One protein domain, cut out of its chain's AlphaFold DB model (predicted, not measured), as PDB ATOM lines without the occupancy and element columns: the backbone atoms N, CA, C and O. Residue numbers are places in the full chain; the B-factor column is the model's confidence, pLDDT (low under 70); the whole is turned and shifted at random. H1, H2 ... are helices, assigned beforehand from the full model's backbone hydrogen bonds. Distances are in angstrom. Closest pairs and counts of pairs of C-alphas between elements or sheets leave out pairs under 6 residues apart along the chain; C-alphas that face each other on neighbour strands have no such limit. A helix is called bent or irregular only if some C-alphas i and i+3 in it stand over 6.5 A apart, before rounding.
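What this domain is: This is residues 175 to 272 of the 295 residues of an uncharacterized protein of Pyrinomonas methylaliphatogenes (UniProt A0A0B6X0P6). Eight helices, mostly crossed rather than side by side, form a compact body with H4, the longest, in the middle; the hairpin of H1 and H2 makes one end of the longest axis, and H5 and H6 make the other. H7 crosses between H4 and the hairpin, H8 packs on the last residues of H4, H3 packs on H2, and H6 touches no other helix. The printed part has 98 residues, with 72 in eight named helices that follow one another as H1 to H8, and no named strand: the class is all helix. The whole is compact, with a radius of gyration of the C-alphas of 12.7 A, and rounded, spanning 35 by 31 by 23 A.

How they stand to each other: H4, residues 211 to 223, touches H7, residues 251 to 261, with residues 219 to 222 alone. Their closest C-alphas are those of Ala 222 and Ile 255, 5.6 A apart, and they run opposite ways at a steep tilt of 58 degrees. H4 touches H8, residues 264 to 271, with residues 219 to 223 alone; the closest C-alphas, of Ala 223 and Val 270, are 5.7 A apart, and the steep tilt is 55 degrees, the same way. H4 touches H5, residues 227 to 230, with residues 217 to 221 alone, closest at the C-alphas of Leu 217 and Leu 230, 7.4 A apart. H6, residues 236 to 246, is close to H4 but not clearly touching it, with the C-alphas of Gly 214 and Leu 238 closest at 7.2 A. H7 touches H2, residues 187 to 196, closest at the C-alphas of Leu 191 and Ser 261, 5.3 A apart, opposite ways at a steep tilt of 43 degrees. H1, residues 175 to 183, and H2 form a helical hairpin: they touch with a shallow tilt of 13 degrees, opposite ways, and their closest C-alphas, of Ala 178 and Ala 190, are 4.1 A apart. H7 also touches H1, closest at the C-alphas of Ser 182 and Ser 261, 5.9 A apart. H3, residues 204 to 209, touches H2 at a steep tilt of 51 degrees, opposite ways, with the C-alphas of Ala 192 and Val 204 closest at 5.0 A. H3 and H6 are near each other, with 5 pairs of C-alphas within 10 A, while H6 and H7 are apart. In H1, H2, H3 and H7 every O i to N i+4 pair is within hydrogen-bond range; the counts are 8 of 9 in H4, 6 of 7 in H6 and 2 of 4 in H8, and H5 is too short for such a pair.

Where its parts are: H4 runs 19.3 A from C-alpha 211 at (31.878, -54.429, -76.312) to C-alpha 223 at (38.575, -64.583, -91.340). H7 is 15.3 A long, H6 14.8 A, H2 14.2 A and H1 12.2 A, the last beginning at C-alpha 175 at (17.282, -68.419, -86.456). H8 ends at C-alpha 271 at (34.524, -63.967, -96.383). H4 and H8 are neither bent nor irregular, but only just: C-alphas 211 and 214 are 6.2 A apart, and C-alphas 265 and 268 are 6.1 A apart.

The domain as a whole: The two C-alphas farthest apart, of Ala 176 and Lys 232, are 36.6 A from each other. The printed part has no cut. The link from H2 to H3 is short, with 7 residues, and the other six links are tight. The mean pLDDT of the printed part of this model is 72.7; 33 residues are under 70, among them 198 to 212 and 260 to 272.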
ATOM      1  N   SER A 175      16.838 -68.944 -85.160       78.62
ATOM      2  CA  SER A 175      17.282 -68.419 -86.456       78.62
ATOM      3  C   SER A 175      16.389 -67.296 -86.998       78.62
ATOM      4  O   SER A 175      16.904 -66.320 -87.539       78.62
ATOM      5  N   ALA A 176      15.067 -67.399 -86.835       82.44
ATOM      6  CA  ALA A 176      14.135 -66.348 -87.233       82.44
ATOM      7  C   ALA A 176      14.230 -65.137 -86.299       82.44
ATOM      8  O   ALA A 176      14.208 -64.006 -86.775       82.44
ATOM      9  N   PHE A 177      14.397 -65.363 -84.992       84.69
ATOM     10  CA  PHE A 177      14.582 -64.276 -84.031       84.69
ATOM     11  C   PHE A 177      15.901 -63.529 -84.265       84.69
ATOM     12  O   PHE A 177      15.910 -62.304 -84.359       84.69
ATOM     13  N   ALA A 178      16.996 -64.262 -84.479       83.50
ATOM     14  CA  ALA A 178      18.287 -63.689 -84.836       83.50
ATOM     15  C   ALA A 178      18.234 -62.889 -86.144       83.50
ATOM     16  O   ALA A 178      18.861 -61.841 -86.237       83.50
ATOM     17  N   ARG A 179      17.460 -63.342 -87.140       79.75
ATOM     18  CA  ARG A 179      17.261 -62.576 -88.377       79.75
ATOM     19  C   ARG A 179      16.566 -61.239 -88.115       79.75
ATOM     20  O   ARG A 179      16.991 -60.226 -88.649       79.75
ATOM     21  N   ILE A 180      15.527 -61.226 -87.278       86.56
ATOM     22  CA  ILE A 180      14.842 -59.979 -86.907       86.56
ATOM     23  C   ILE A 180      15.818 -59.039 -86.195       86.56
ATOM     24  O   ILE A 180      15.866 -57.859 -86.528       86.56
ATOM     25  N   LEU A 181      16.622 -59.554 -85.256       83.38
ATOM     26  CA  LEU A 181      17.642 -58.769 -84.554       83.38
ATOM     27  C   LEU A 181      18.688 -58.191 -85.516       83.38
ATOM     28  O   LEU A 181      18.983 -57.002 -85.443       83.38
ATOM     29  N   SER A 182      19.202 -58.982 -86.462       78.25
ATOM     30  CA  SER A 182      20.186 -58.483 -87.428       78.25
ATOM     31  C   SER A 182      19.592 -57.437 -88.374       78.25
ATOM     32  O   SER A 182      20.218 -56.403 -88.596       78.25
ATOM     33  N   GLU A 183      18.367 -57.646 -88.868       81.62
ATOM     34  CA  GLU A 183      17.632 -56.682 -89.705       81.62
ATOM     35  C   GLU A 183      17.303 -55.378 -88.957       81.62
ATOM     36  O   GLU A 183      17.180 -54.326 -89.579       81.62
ATOM     37  N   SER A 184      17.197 -55.426 -87.625       81.94
ATOM     38  CA  SER A 184      16.952 -54.254 -86.771       81.94
ATOM     39  C   SER A 184      18.227 -53.596 -86.224       81.94
ATOM     40  O   SER A 184      18.136 -52.666 -85.426       81.94
ATOM     41  N   GLY A 185      19.410 -54.023 -86.688       78.50
ATOM     42  CA  GLY A 185      20.701 -53.416 -86.338       78.50
ATOM     43  C   GLY A 185      21.386 -54.011 -85.104       78.50
ATOM     44  O   GLY A 185      22.463 -53.557 -84.727       78.50
ATOM     45  N   TYR A 186      20.818 -55.060 -84.509       79.44
ATOM     46  CA  TYR A 186      21.342 -55.778 -83.343       79.44
ATOM     47  C   TYR A 186      22.142 -57.020 -83.771       79.44
ATOM     48  O   TYR A 186      21.801 -58.163 -83.459       79.44
ATOM     49  N   ALA A 187      23.194 -56.813 -84.570       72.12
ATOM     50  CA  ALA A 187      23.979 -57.903 -85.159       72.12
ATOM     51  C   ALA A 187      24.741 -58.744 -84.112       72.12
ATOM     52  O   ALA A 187      24.894 -59.956 -84.286       72.12
ATOM     53  N   ALA A 188      25.187 -58.121 -83.015       69.81
ATOM     54  CA  ALA A 188      25.885 -58.811 -81.931       69.81
ATOM     55  C   ALA A 188      24.936 -59.749 -81.167       69.81
ATOM     56  O   ALA A 188      25.267 -60.908 -80.912       69.81
ATOM     57  N   GLU A 189      23.726 -59.278 -80.876       75.94
ATOM     58  CA  GLU A 189      22.664 -60.033 -80.220       75.94
ATOM     59  C   GLU A 189      22.124 -61.139 -81.135       75.94
ATOM     60  O   GLU A 189      21.874 -62.252 -80.677       75.94
ATOM     61  N   ALA A 190      22.021 -60.883 -82.443       78.06
ATOM     62  CA  ALA A 190      21.662 -61.888 -83.439       78.06
ATOM     63  C   ALA A 190      22.657 -63.058 -83.475       78.06
ATOM     64  O   ALA A 190      22.242 -64.220 -83.483       78.06
ATOM     65  N   LEU A 191      23.965 -62.768 -83.475       72.00
ATOM     66  CA  LEU A 191      24.992 -63.807 -83.406       72.00
ATOM     67  C   LEU A 191      24.887 -64.582 -82.095       72.00
ATOM     68  O   LEU A 191      24.939 -65.809 -82.098       72.00
ATOM     69  N   ALA A 192      24.737 -63.875 -80.981       71.25
ATOM     70  CA  ALA A 192      24.691 -64.498 -79.673       71.25
ATOM     71  C   ALA A 192      23.490 -65.451 -79.537       71.25
ATOM     72  O   ALA A 192      23.674 -66.586 -79.108       71.25
ATOM     73  N   VAL A 193      22.309 -65.064 -80.035       78.50
ATOM     74  CA  VAL A 193      21.129 -65.945 -80.131       78.50
ATOM     75  C   VAL A 193      21.408 -67.180 -80.996       78.50
ATOM     76  O   VAL A 193      20.989 -68.282 -80.646       78.50
ATOM     77  N   GLN A 194      22.113 -67.037 -82.124       73.56
ATOM     78  CA  GLN A 194      22.460 -68.180 -82.984       73.56
ATOM     79  C   GLN A 194      23.468 -69.126 -82.326       73.56
ATOM     80  O   GLN A 194      23.349 -70.344 -82.469       73.56
ATOM     81  N   LEU A 195      24.438 -68.582 -81.592       71.00
ATOM     82  CA  LEU A 195      25.422 -69.370 -80.860       71.00
ATOM     83  C   LEU A 195      24.782 -70.086 -79.658       71.00
ATOM     84  O   LEU A 195      25.041 -71.272 -79.462       71.00
ATOM     85  N   GLU A 196      23.884 -69.428 -78.920       71.56
ATOM     86  CA  GLU A 196      23.119 -70.012 -77.804       71.56
ATOM     87  C   GLU A 196      22.120 -71.079 -78.261       71.56
ATOM     88  O   GLU A 196      21.950 -72.108 -77.612       71.56
ATOM     89  N   ALA A 197      21.506 -70.910 -79.432       70.00
ATOM     90  CA  ALA A 197      20.663 -71.947 -80.025       70.00
ATOM     91  C   ALA A 197      21.431 -73.240 -80.339       70.00
ATOM     92  O   ALA A 197      20.827 -74.303 -80.492       70.00
ATOM     93  N   SER A 198      22.758 -73.143 -80.466       62.31
ATOM     94  CA  SER A 198      23.636 -74.252 -80.825       62.31
ATOM     95  C   SER A 198      24.347 -74.907 -79.633       62.31
ATOM     96  O   SER A 198      24.931 -75.973 -79.828       62.31
ATOM     97  N   ASN A 199      24.308 -74.308 -78.428       55.97
ATOM     98  CA  ASN A 199      24.944 -74.817 -77.200       55.97
ATOM     99  C   ASN A 199      24.473 -74.081 -75.922       55.97
ATOM    100  O   ASN A 199      24.150 -72.903 -75.967       55.97
ATOM    101  N   GLU A 200      24.577 -74.726 -74.749       50.91
ATOM    102  CA  GLU A 200      24.231 -74.180 -73.409       50.91
ATOM    103  C   GLU A 200      25.142 -73.033 -72.891       50.91
ATOM    104  O   GLU A 200      25.199 -72.767 -71.690       50.91
ATOM    105  N   VAL A 201      25.911 -72.361 -73.751       55.94
ATOM    106  CA  VAL A 201      26.841 -71.296 -73.336       55.94
ATOM    107  C   VAL A 201      26.244 -69.935 -73.681       55.94
ATOM    108  O   VAL A 201      26.038 -69.649 -74.854       55.94
ATOM    109  N   SER A 202      26.019 -69.098 -72.662       58.62
ATOM    110  CA  SER A 202      25.609 -67.691 -72.802       58.62
ATOM    111  C   SER A 202      26.726 -66.887 -73.479       58.62
ATOM    112  O   SER A 202      27.756 -66.582 -72.867       58.62
ATOM    113  N   TRP A 203      26.560 -66.593 -74.770       61.28
ATOM    114  CA  TRP A 203      27.485 -65.753 -75.540       61.28
ATOM    115  C   TRP A 203      27.060 -64.282 -75.496       61.28
ATOM    116  O   TRP A 203      27.912 -63.412 -75.688       61.28
ATOM    117  N   VAL A 204      25.786 -63.998 -75.180       56.88
ATOM    118  CA  VAL A 204      25.250 -62.634 -75.042       56.88
ATOM    119  C   VAL A 204      25.982 -61.881 -73.935       56.88
ATOM    120  O   VAL A 204      26.532 -60.810 -74.183       56.88
ATOM    121  N   GLU A 205      26.052 -62.439 -72.723       55.44
ATOM    122  CA  GLU A 205      26.714 -61.783 -71.582       55.44
ATOM    123  C   GLU A 205      28.202 -61.556 -71.844       55.44
ATOM    124  O   GLU A 205      28.790 -60.558 -71.429       55.44
ATOM    125  N   ALA A 206      28.808 -62.485 -72.571       56.94
ATOM    126  CA  ALA A 206      30.237 -62.518 -72.749       56.94
ATOM    127  C   ALA A 206      30.712 -61.568 -73.860       56.94
ATOM    128  O   ALA A 206      31.699 -60.866 -73.671       56.94
ATOM    129  N   LEU A 207      29.978 -61.458 -74.973       60.09
ATOM    130  CA  LEU A 207      30.254 -60.449 -76.002       60.09
ATOM    131  C   LEU A 207      29.878 -59.038 -75.539       60.09
ATOM    132  O   LEU A 207      30.590 -58.086 -75.851       60.09
ATOM    133  N   SER A 208      28.828 -58.910 -74.722       59.66
ATOM    134  CA  SER A 208      28.438 -57.627 -74.126       59.66
ATOM    135  C   SER A 208      29.503 -57.085 -73.163       59.66
ATOM    136  O   SER A 208      29.721 -55.877 -73.112       59.66
ATOM    137  N   GLY A 209      30.210 -57.962 -72.436       60.34
ATOM    138  CA  GLY A 209      31.256 -57.581 -71.479       60.34
ATOM    139  C   GLY A 209      32.517 -56.967 -72.099       60.34
ATOM    140  O   GLY A 209      33.195 -56.182 -71.440       60.34
ATOM    141  N   PHE A 210      32.813 -57.272 -73.367       56.84
ATOM    142  CA  PHE A 210      33.989 -56.755 -74.086       56.84
ATOM    143  C   PHE A 210      33.642 -55.732 -75.180       56.84
ATOM    144  O   PHE A 210      34.524 -55.280 -75.917       56.84
ATOM    145  N   GLY A 211      32.363 -55.364 -75.301       68.31
ATOM    146  CA  GLY A 211      31.878 -54.429 -76.312       68.31
ATOM    147  C   GLY A 211      32.321 -54.810 -77.730       68.31
ATOM    148  O   GLY A 211      32.314 -55.976 -78.127       68.31
ATOM    149  N   GLY A 212      32.751 -53.816 -78.512       67.31
ATOM    150  CA  GLY A 212      33.153 -54.019 -79.907       67.31
ATOM    151  C   GLY A 212      34.419 -54.846 -80.129       67.31
ATOM    152  O   GLY A 212      34.641 -55.315 -81.244       67.31
ATOM    153  N   GLU A 213      35.251 -55.056 -79.106       72.94
ATOM    154  CA  GLU A 213      36.499 -55.812 -79.268       72.94
ATOM    155  C   GLU A 213      36.265 -57.321 -79.330       72.94
ATOM    156  O   GLU A 213      36.896 -57.997 -80.143       72.94
ATOM    157  N   GLY A 214      35.300 -57.841 -78.562       74.94
ATOM    158  CA  GLY A 214      34.903 -59.251 -78.647       74.94
ATOM    159  C   GLY A 214      34.377 -59.610 -80.040       74.94
ATOM    160  O   GLY A 214      34.735 -60.641 -80.607       74.94
ATOM    161  N   TRP A 215      33.609 -58.701 -80.642       70.56
ATOM    162  CA  TRP A 215      33.117 -58.835 -82.013       70.56
ATOM    163  C   TRP A 215      34.248 -58.859 -83.048       70.56
ATOM    164  O   TRP A 215      34.287 -59.725 -83.923       70.56
ATOM    165  N   ARG A 216      35.212 -57.940 -82.927       74.44
ATOM    166  CA  ARG A 216      36.379 -57.877 -83.820       74.44
ATOM    167  C   ARG A 216      37.255 -59.121 -83.709       74.44
ATOM    168  O   ARG A 216      37.759 -59.583 -84.729       74.44
ATOM    169  N   LEU A 217      37.404 -59.675 -82.506       80.94
ATOM    170  CA  LEU A 217      38.140 -60.916 -82.287       80.94
ATOM    171  C   LEU A 217      37.460 -62.104 -82.984       80.94
ATOM    172  O   LEU A 217      38.131 -62.860 -83.685       80.94
ATOM    173  N   LEU A 218      36.134 -62.234 -82.857       76.38
ATOM    174  CA  LEU A 218      35.371 -63.287 -83.535       76.38
ATOM    175  C   LEU A 218      35.457 -63.183 -85.058       76.38
ATOM    176  O   LEU A 218      35.669 -64.195 -85.728       76.38
ATOM    177  N   ILE A 219      35.335 -61.969 -85.601       74.50
ATOM    178  CA  ILE A 219      35.489 -61.721 -87.037       74.50
ATOM    179  C   ILE A 219      36.896 -62.094 -87.500       74.50
ATOM    180  O   ILE A 219      37.035 -62.810 -88.488       74.50
ATOM    181  N   ALA A 220      37.935 -61.651 -86.791       78.31
ATOM    182  CA  ALA A 220      39.315 -61.934 -87.168       78.31
ATOM    183  C   ALA A 220      39.615 -63.445 -87.121       78.31
ATOM    184  O   ALA A 220      40.219 -63.996 -88.041       78.31
ATOM    185  N   PHE A 221      39.119 -64.147 -86.102       79.56
ATOM    186  CA  PHE A 221      39.242 -65.600 -86.022       79.56
ATOM    187  C   PHE A 221      38.496 -66.318 -87.165       79.56
ATOM    188  O   PHE A 221      39.019 -67.260 -87.767       79.56
ATOM    189  N   ALA A 222      37.294 -65.859 -87.522       73.88
ATOM    190  CA  ALA A 222      36.524 -66.418 -88.634       73.88
ATOM    191  C   ALA A 222      37.141 -66.121 -90.010       73.88
ATOM    192  O   ALA A 222      37.089 -66.983 -90.888       73.88
ATOM    193  N   ALA A 223      37.782 -64.959 -90.167       74.00
ATOM    194  CA  ALA A 223      38.575 -64.583 -91.340       74.00
ATOM    195  C   ALA A 223      39.862 -65.420 -91.486       74.00
ATOM    196  O   ALA A 223      40.493 -65.425 -92.539       74.00
ATOM    197  N   GLY A 224      40.228 -66.179 -90.450       75.75
ATOM    198  CA  GLY A 224      41.280 -67.184 -90.503       75.75
ATOM    199  C   GLY A 224      42.606 -66.797 -89.868       75.75
ATOM    200  O   GLY A 224      43.559 -67.557 -90.026       75.75
ATOM    201  N   HIS A 225      42.645 -65.695 -89.119       80.31
ATOM    202  CA  HIS A 225      43.795 -65.347 -88.292       80.31
ATOM    203  C   HIS A 225      44.047 -66.413 -87.224       80.31
ATOM    204  O   HIS A 225      43.114 -66.903 -86.575       80.31
ATOM    205  N   ASP A 226      45.315 -66.773 -87.043       81.69
ATOM    206  CA  ASP A 226      45.721 -67.691 -85.986       81.69
ATOM    207  C   ASP A 226      45.757 -66.991 -84.611       81.69
ATOM    208  O   ASP A 226      45.712 -65.764 -84.493       81.69
ATOM    209  N   LEU A 227      45.808 -67.778 -83.533       79.81
ATOM    210  CA  LEU A 227      45.824 -67.228 -82.172       79.81
ATOM    211  C   LEU A 227      47.078 -66.378 -81.897       79.81
ATOM    212  O   LEU A 227      47.015 -65.442 -81.101       79.81
ATOM    213  N   ASP A 228      48.199 -66.657 -82.563       81.19
ATOM    214  CA  ASP A 228      49.459 -65.935 -82.364       81.19
ATOM    215  C   ASP A 228      49.464 -64.556 -83.044       81.19
ATOM    216  O   ASP A 228      50.097 -63.613 -82.558       81.19
ATOM    217  N   GLU A 229      48.726 -64.401 -84.137       80.00
ATOM    218  CA  GLU A 229      48.414 -63.134 -84.780       80.00
ATOM    219  C   GLU A 229      47.455 -62.321 -83.913       80.00
ATOM    220  O   GLU A 229      47.736 -61.156 -83.620       80.00
ATOM    221  N   LEU A 230      46.376 -62.941 -83.424       82.50
ATOM    222  CA  LEU A 230      45.373 -62.279 -82.581       82.50
ATOM    223  C   LEU A 230      45.971 -61.766 -81.259       82.50
ATOM    224  O   LEU A 230      45.640 -60.656 -80.832       82.50
ATOM    225  N   ARG A 231      46.941 -62.489 -80.677       84.62
ATOM    226  CA  ARG A 231      47.739 -62.068 -79.501       84.62
ATOM    227  C   ARG A 231      48.485 -60.753 -79.662       84.62
ATOM    228  O   ARG A 231      48.775 -60.098 -78.666       84.62
ATOM    229  N   LYS A 232      48.790 -60.340 -80.891       83.62
ATOM    230  CA  LYS A 232      49.485 -59.071 -81.168       83.62
ATOM    231  C   LYS A 232      48.528 -57.886 -81.288       83.62
ATOM    232  O   LYS A 232      48.989 -56.749 -81.405       83.62
ATOM    233  N   ILE A 233      47.225 -58.149 -81.351       81.19
ATOM    234  CA  ILE A 233      46.204 -57.167 -81.720       81.19
ATOM    235  C   ILE A 233      45.230 -56.921 -80.570       81.19
ATOM    236  O   ILE A 233      44.849 -55.773 -80.357       81.19
ATOM    237  N   PHE A 234      44.845 -57.970 -79.842       83.12
ATOM    238  CA  PHE A 234      43.811 -57.903 -78.814       83.12
ATOM    239  C   PHE A 234      44.386 -57.976 -77.392       83.12
ATOM    240  O   PHE A 234      45.454 -58.563 -77.190       83.12
ATOM    241  N   PRO A 235      43.686 -57.414 -76.389       85.62
ATOM    242  CA  PRO A 235      44.085 -57.519 -74.992       85.62
ATOM    243  C   PRO A 235      44.221 -58.983 -74.536       85.62
ATOM    244  O   PRO A 235      43.391 -59.823 -74.899       85.62
ATOM    245  N   PRO A 236      45.216 -59.307 -73.690       83.12
ATOM    246  CA  PRO A 236      45.464 -60.680 -73.250       83.12
ATOM    247  C   PRO A 236      44.299 -61.272 -72.441       83.12
ATOM    248  O   PRO A 236      44.055 -62.471 -72.516       83.12
ATOM    249  N   GLU A 237      43.548 -60.442 -71.713       83.38
ATOM    250  CA  GLU A 237      42.372 -60.861 -70.934       83.38
ATOM    251  C   GLU A 237      41.238 -61.373 -71.835       83.38
ATOM    252  O   GLU A 237      40.645 -62.418 -71.566       83.38
ATOM    253  N   LEU A 238      40.987 -60.672 -72.945       81.19
ATOM    254  CA  LEU A 238      39.987 -61.053 -73.941       81.19
ATOM    255  C   LEU A 238      40.389 -62.348 -74.664       81.19
ATOM    256  O   LEU A 238      39.550 -63.207 -74.922       81.19
ATOM    257  N   LEU A 239      41.676 -62.516 -74.963       83.19
ATOM    258  CA  LEU A 239      42.184 -63.726 -75.611       83.19
ATOM    259  C   LEU A 239      42.158 -64.941 -74.694       83.19
ATOM    260  O   LEU A 239      41.754 -66.009 -75.138       83.19
ATOM    261  N   ALA A 240      42.519 -64.784 -73.419       84.50
ATOM    262  CA  ALA A 240      42.402 -65.857 -72.436       84.50
ATOM    263  C   ALA A 240      40.941 -66.314 -72.288       84.50
ATOM    264  O   ALA A 240      40.654 -67.512 -72.318       84.50
ATOM    265  N   TRP A 241      40.009 -65.356 -72.217       82.25
ATOM    266  CA  TRP A 241      38.568 -65.621 -72.217       82.25
ATOM    267  C   TRP A 241      38.104 -66.361 -73.485       82.25
ATOM    268  O   TRP A 241      37.271 -67.273 -73.407       82.25
ATOM    269  N   PHE A 242      38.637 -65.970 -74.646       80.88
ATOM    270  CA  PHE A 242      38.292 -66.545 -75.942       80.88
ATOM    271  C   PHE A 242      38.829 -67.969 -76.088       80.88
ATOM    272  O   PHE A 242      38.071 -68.859 -76.458       80.88
ATOM    273  N   GLU A 243      40.092 -68.214 -75.731       80.94
ATOM    274  CA  GLU A 243      40.732 -69.535 -75.771       80.94
ATOM    275  C   GLU A 243      40.012 -70.552 -74.868       80.94
ATOM    276  O   GLU A 243      39.756 -71.681 -75.295       80.94
ATOM    277  N   GLU A 244      39.599 -70.144 -73.660       81.12
ATOM    278  CA  GLU A 244      38.832 -70.984 -72.726       81.12
ATOM    279  C   GLU A 244      37.514 -71.492 -73.346       81.12
ATOM    280  O   GLU A 244      37.071 -72.619 -73.093       81.12
ATOM    281  N   ARG A 245      36.880 -70.665 -74.184       76.00
ATOM    282  CA  ARG A 245      35.586 -70.964 -74.814       76.00
ATOM    283  C   ARG A 245      35.718 -71.557 -76.212       76.00
ATOM    284  O   ARG A 245      34.834 -72.309 -76.623       76.00
ATOM    285  N   LEU A 246      36.822 -71.297 -76.913       71.94
ATOM    286  CA  LEU A 246      37.118 -71.835 -78.241       71.94
ATOM    287  C   LEU A 246      37.161 -73.366 -78.233       71.94
ATOM    288  O   LEU A 246      36.680 -74.000 -79.166       71.94
ATOM    289  N   ALA A 247      37.662 -73.966 -77.149       69.19
ATOM    290  CA  ALA A 247      37.707 -75.420 -76.980       69.19
ATOM    291  C   ALA A 247      36.321 -76.093 -77.052       69.19
ATOM    292  O   ALA A 247      36.227 -77.299 -77.273       69.19
ATOM    293  N   LYS A 248      35.244 -75.320 -76.864       68.06
ATOM    294  CA  LYS A 248      33.848 -75.777 -76.900       68.06
ATOM    295  C   LYS A 248      33.120 -75.366 -78.184       68.06
ATOM    296  O   LYS A 248      31.935 -75.665 -78.327       68.06
ATOM    297  N   LEU A 249      33.799 -74.669 -79.094       67.25
ATOM    298  CA  LEU A 249      33.207 -74.048 -80.271       67.25
ATOM    299  C   LEU A 249      33.758 -74.682 -81.552       67.25
ATOM    300  O   LEU A 249      34.960 -74.690 -81.803       67.25
ATOM    301  N   ASP A 250      32.865 -75.189 -82.398       71.88
ATOM    302  CA  ASP A 250      33.232 -75.649 -83.737       71.88
ATOM    303  C   ASP A 250      33.441 -74.437 -84.659       71.88
ATOM    304  O   ASP A 250      32.524 -73.642 -84.892       71.88
ATOM    305  N   ARG A 251      34.654 -74.305 -85.206       72.56
ATOM    306  CA  ARG A 251      35.031 -73.222 -86.123       72.56
ATOM    307  C   ARG A 251      34.119 -73.156 -87.348       72.56
ATOM    308  O   ARG A 251      33.779 -72.055 -87.776       72.56
ATOM    309  N   ALA A 252      33.709 -74.297 -87.902       73.19
ATOM    310  CA  ALA A 252      32.831 -74.320 -89.071       73.19
ATOM    311  C   ALA A 252      31.460 -73.703 -88.747       73.19
ATOM    312  O   ALA A 252      30.924 -72.922 -89.533       73.19
ATOM    313  N   ARG A 253      30.942 -73.980 -87.547       69.19
ATOM    314  CA  ARG A 253      29.663 -73.441 -87.065       69.19
ATOM    315  C   ARG A 253      29.740 -71.965 -86.705       69.19
ATOM    316  O   ARG A 253      28.810 -71.226 -87.004       69.19
ATOM    317  N   LEU A 254      30.849 -71.514 -86.113       72.94
ATOM    318  CA  LEU A 254      31.070 -70.087 -85.863       72.94
ATOM    319  C   LEU A 254      31.049 -69.291 -87.174       72.94
ATOM    320  O   LEU A 254      30.426 -68.236 -87.242       72.94
ATOM    321  N   ILE A 255      31.697 -69.809 -88.220       74.62
ATOM    322  CA  ILE A 255      31.701 -69.185 -89.549       74.62
ATOM    323  C   ILE A 255      30.280 -69.121 -90.125       74.62
ATOM    324  O   ILE A 255      29.894 -68.097 -90.687       74.62
ATOM    325  N   GLU A 256      29.486 -70.181 -89.968       73.94
ATOM    326  CA  GLU A 256      28.089 -70.215 -90.412       73.94
ATOM    327  C   GLU A 256      27.214 -69.193 -89.662       73.94
ATOM    328  O   GLU A 256      26.494 -68.419 -90.294       73.94
ATOM    329  N   ALA A 257      27.335 -69.122 -88.333       70.06
ATOM    330  CA  ALA A 257      26.606 -68.168 -87.496       70.06
ATOM    331  C   ALA A 257      27.011 -66.710 -87.788       70.06
ATOM    332  O   ALA A 257      26.167 -65.823 -87.924       70.06
ATOM    333  N   LEU A 258      28.305 -66.439 -87.984       71.81
ATOM    334  CA  LEU A 258      28.775 -65.116 -88.405       71.81
ATOM    335  C   LEU A 258      28.249 -64.753 -89.792       71.81
ATOM    336  O   LEU A 258      27.776 -63.640 -90.003       71.81
ATOM    337  N   ARG A 259      28.250 -65.697 -90.735       72.62
ATOM    338  CA  ARG A 259      27.689 -65.467 -92.070       72.62
ATOM    339  C   ARG A 259      26.193 -65.174 -92.016       72.62
ATOM    340  O   ARG A 259      25.722 -64.386 -92.825       72.62
ATOM    341  N   ALA A 260      25.445 -65.775 -91.098       67.75
ATOM    342  CA  ALA A 260      24.011 -65.533 -90.969       67.75
ATOM    343  C   ALA A 260      23.680 -64.213 -90.245       67.75
ATOM    344  O   ALA A 260      22.673 -63.584 -90.575       67.75
ATOM    345  N   SER A 261      24.518 -63.778 -89.303       65.94
ATOM    346  CA  SER A 261      24.293 -62.579 -88.475       65.94
ATOM    347  C   SER A 261      24.903 -61.291 -89.041       65.94
ATOM    348  O   SER A 261      24.364 -60.213 -88.796       65.94
ATOM    349  N   LEU A 262      25.979 -61.373 -89.833       65.69
ATOM    350  CA  LEU A 262      26.614 -60.195 -90.433       65.69
ATOM    351  C   LEU A 262      25.708 -59.538 -91.489       65.69
ATOM    352  O   LEU A 262      25.090 -60.263 -92.277       65.69
ATOM    353  N   PRO A 263      25.667 -58.196 -91.582       64.50
ATOM    354  CA  PRO A 263      25.054 -57.507 -92.713       64.50
ATOM    355  C   PRO A 263      25.771 -57.855 -94.033       64.50
ATOM    356  O   PRO A 263      26.968 -58.158 -94.006       64.50
ATOM    357  N   PRO A 264      25.087 -57.798 -95.195       67.06
ATOM    358  CA  PRO A 264      25.659 -58.174 -96.494       67.06
ATOM    359  C   PRO A 264      26.993 -57.483 -96.803       67.06
ATOM    360  O   PRO A 264      27.935 -58.134 -97.242       67.06
ATOM    361  N   GLU A 265      27.091 -56.199 -96.461       65.25
ATOM    362  CA  GLU A 265      28.264 -55.336 -96.653       65.25
ATOM    363  C   GLU A 265      29.522 -55.877 -95.950       65.25
ATOM    364  O   GLU A 265      30.629 -55.807 -96.477       65.25
ATOM    365  N   TYR A 266      29.353 -56.493 -94.778       62.41
ATOM    366  CA  TYR A 266      30.458 -57.058 -94.004       62.41
ATOM    367  C   TYR A 266      30.748 -58.515 -94.376       62.41
ATOM    368  O   TYR A 266      31.862 -58.990 -94.163       62.41
ATOM    369  N   ARG A 267      29.786 -59.246 -94.957       64.56
ATOM    370  CA  ARG A 267      30.001 -60.641 -95.387       64.56
ATOM    371  C   ARG A 267      31.049 -60.736 -96.487       64.56
ATOM    372  O   ARG A 267      31.859 -61.656 -96.459       64.56
ATOM    373  N   GLU A 268      31.042 -59.798 -97.429       62.69
ATOM    374  CA  GLU A 268      32.013 -59.770 -98.529       62.69
ATOM    375  C   GLU A 268      33.409 -59.361 -98.049       62.69
ATOM    376  O   GLU A 268      34.392 -59.961 -98.470       62.69
ATOM    377  N   SER A 269      33.510 -58.429 -97.098       63.56
ATOM    378  CA  SER A 269      34.797 -58.034 -96.510       63.56
ATOM    379  C   SER A 269      35.426 -59.134 -95.641       63.56
ATOM    380  O   SER A 269      36.646 -59.279 -95.619       63.56
ATOM    381  N   VAL A 270      34.609 -59.924 -94.936       61.34
ATOM    382  CA  VAL A 270      35.089 -60.967 -94.010       61.34
ATOM    383  C   VAL A 270      35.301 -62.319 -94.703       61.34
ATOM    384  O   VAL A 270      36.191 -63.071 -94.310       61.34
ATOM    385  N   PHE A 271      34.503 -62.650 -95.725       65.19
ATOM    386  CA  PHE A 271      34.524 -63.967 -96.383       65.19
ATOM    387  C   PHE A 271      34.794 -63.923 -97.899       65.19
ATOM    388  O   PHE A 271      34.747 -64.970 -98.549       65.19
ATOM    389  N   GLY A 272      35.046 -62.748 -98.480       53.56
ATOM    390  CA  GLY A 272      35.390 -62.578 -99.894       53.56
ATOM    391  C   GLY A 272      36.843 -62.944-100.211       53.56
ATOM    392  O   GLY A 272      37.734 -62.861 -99.372       53.56
TER     393      GLY A 272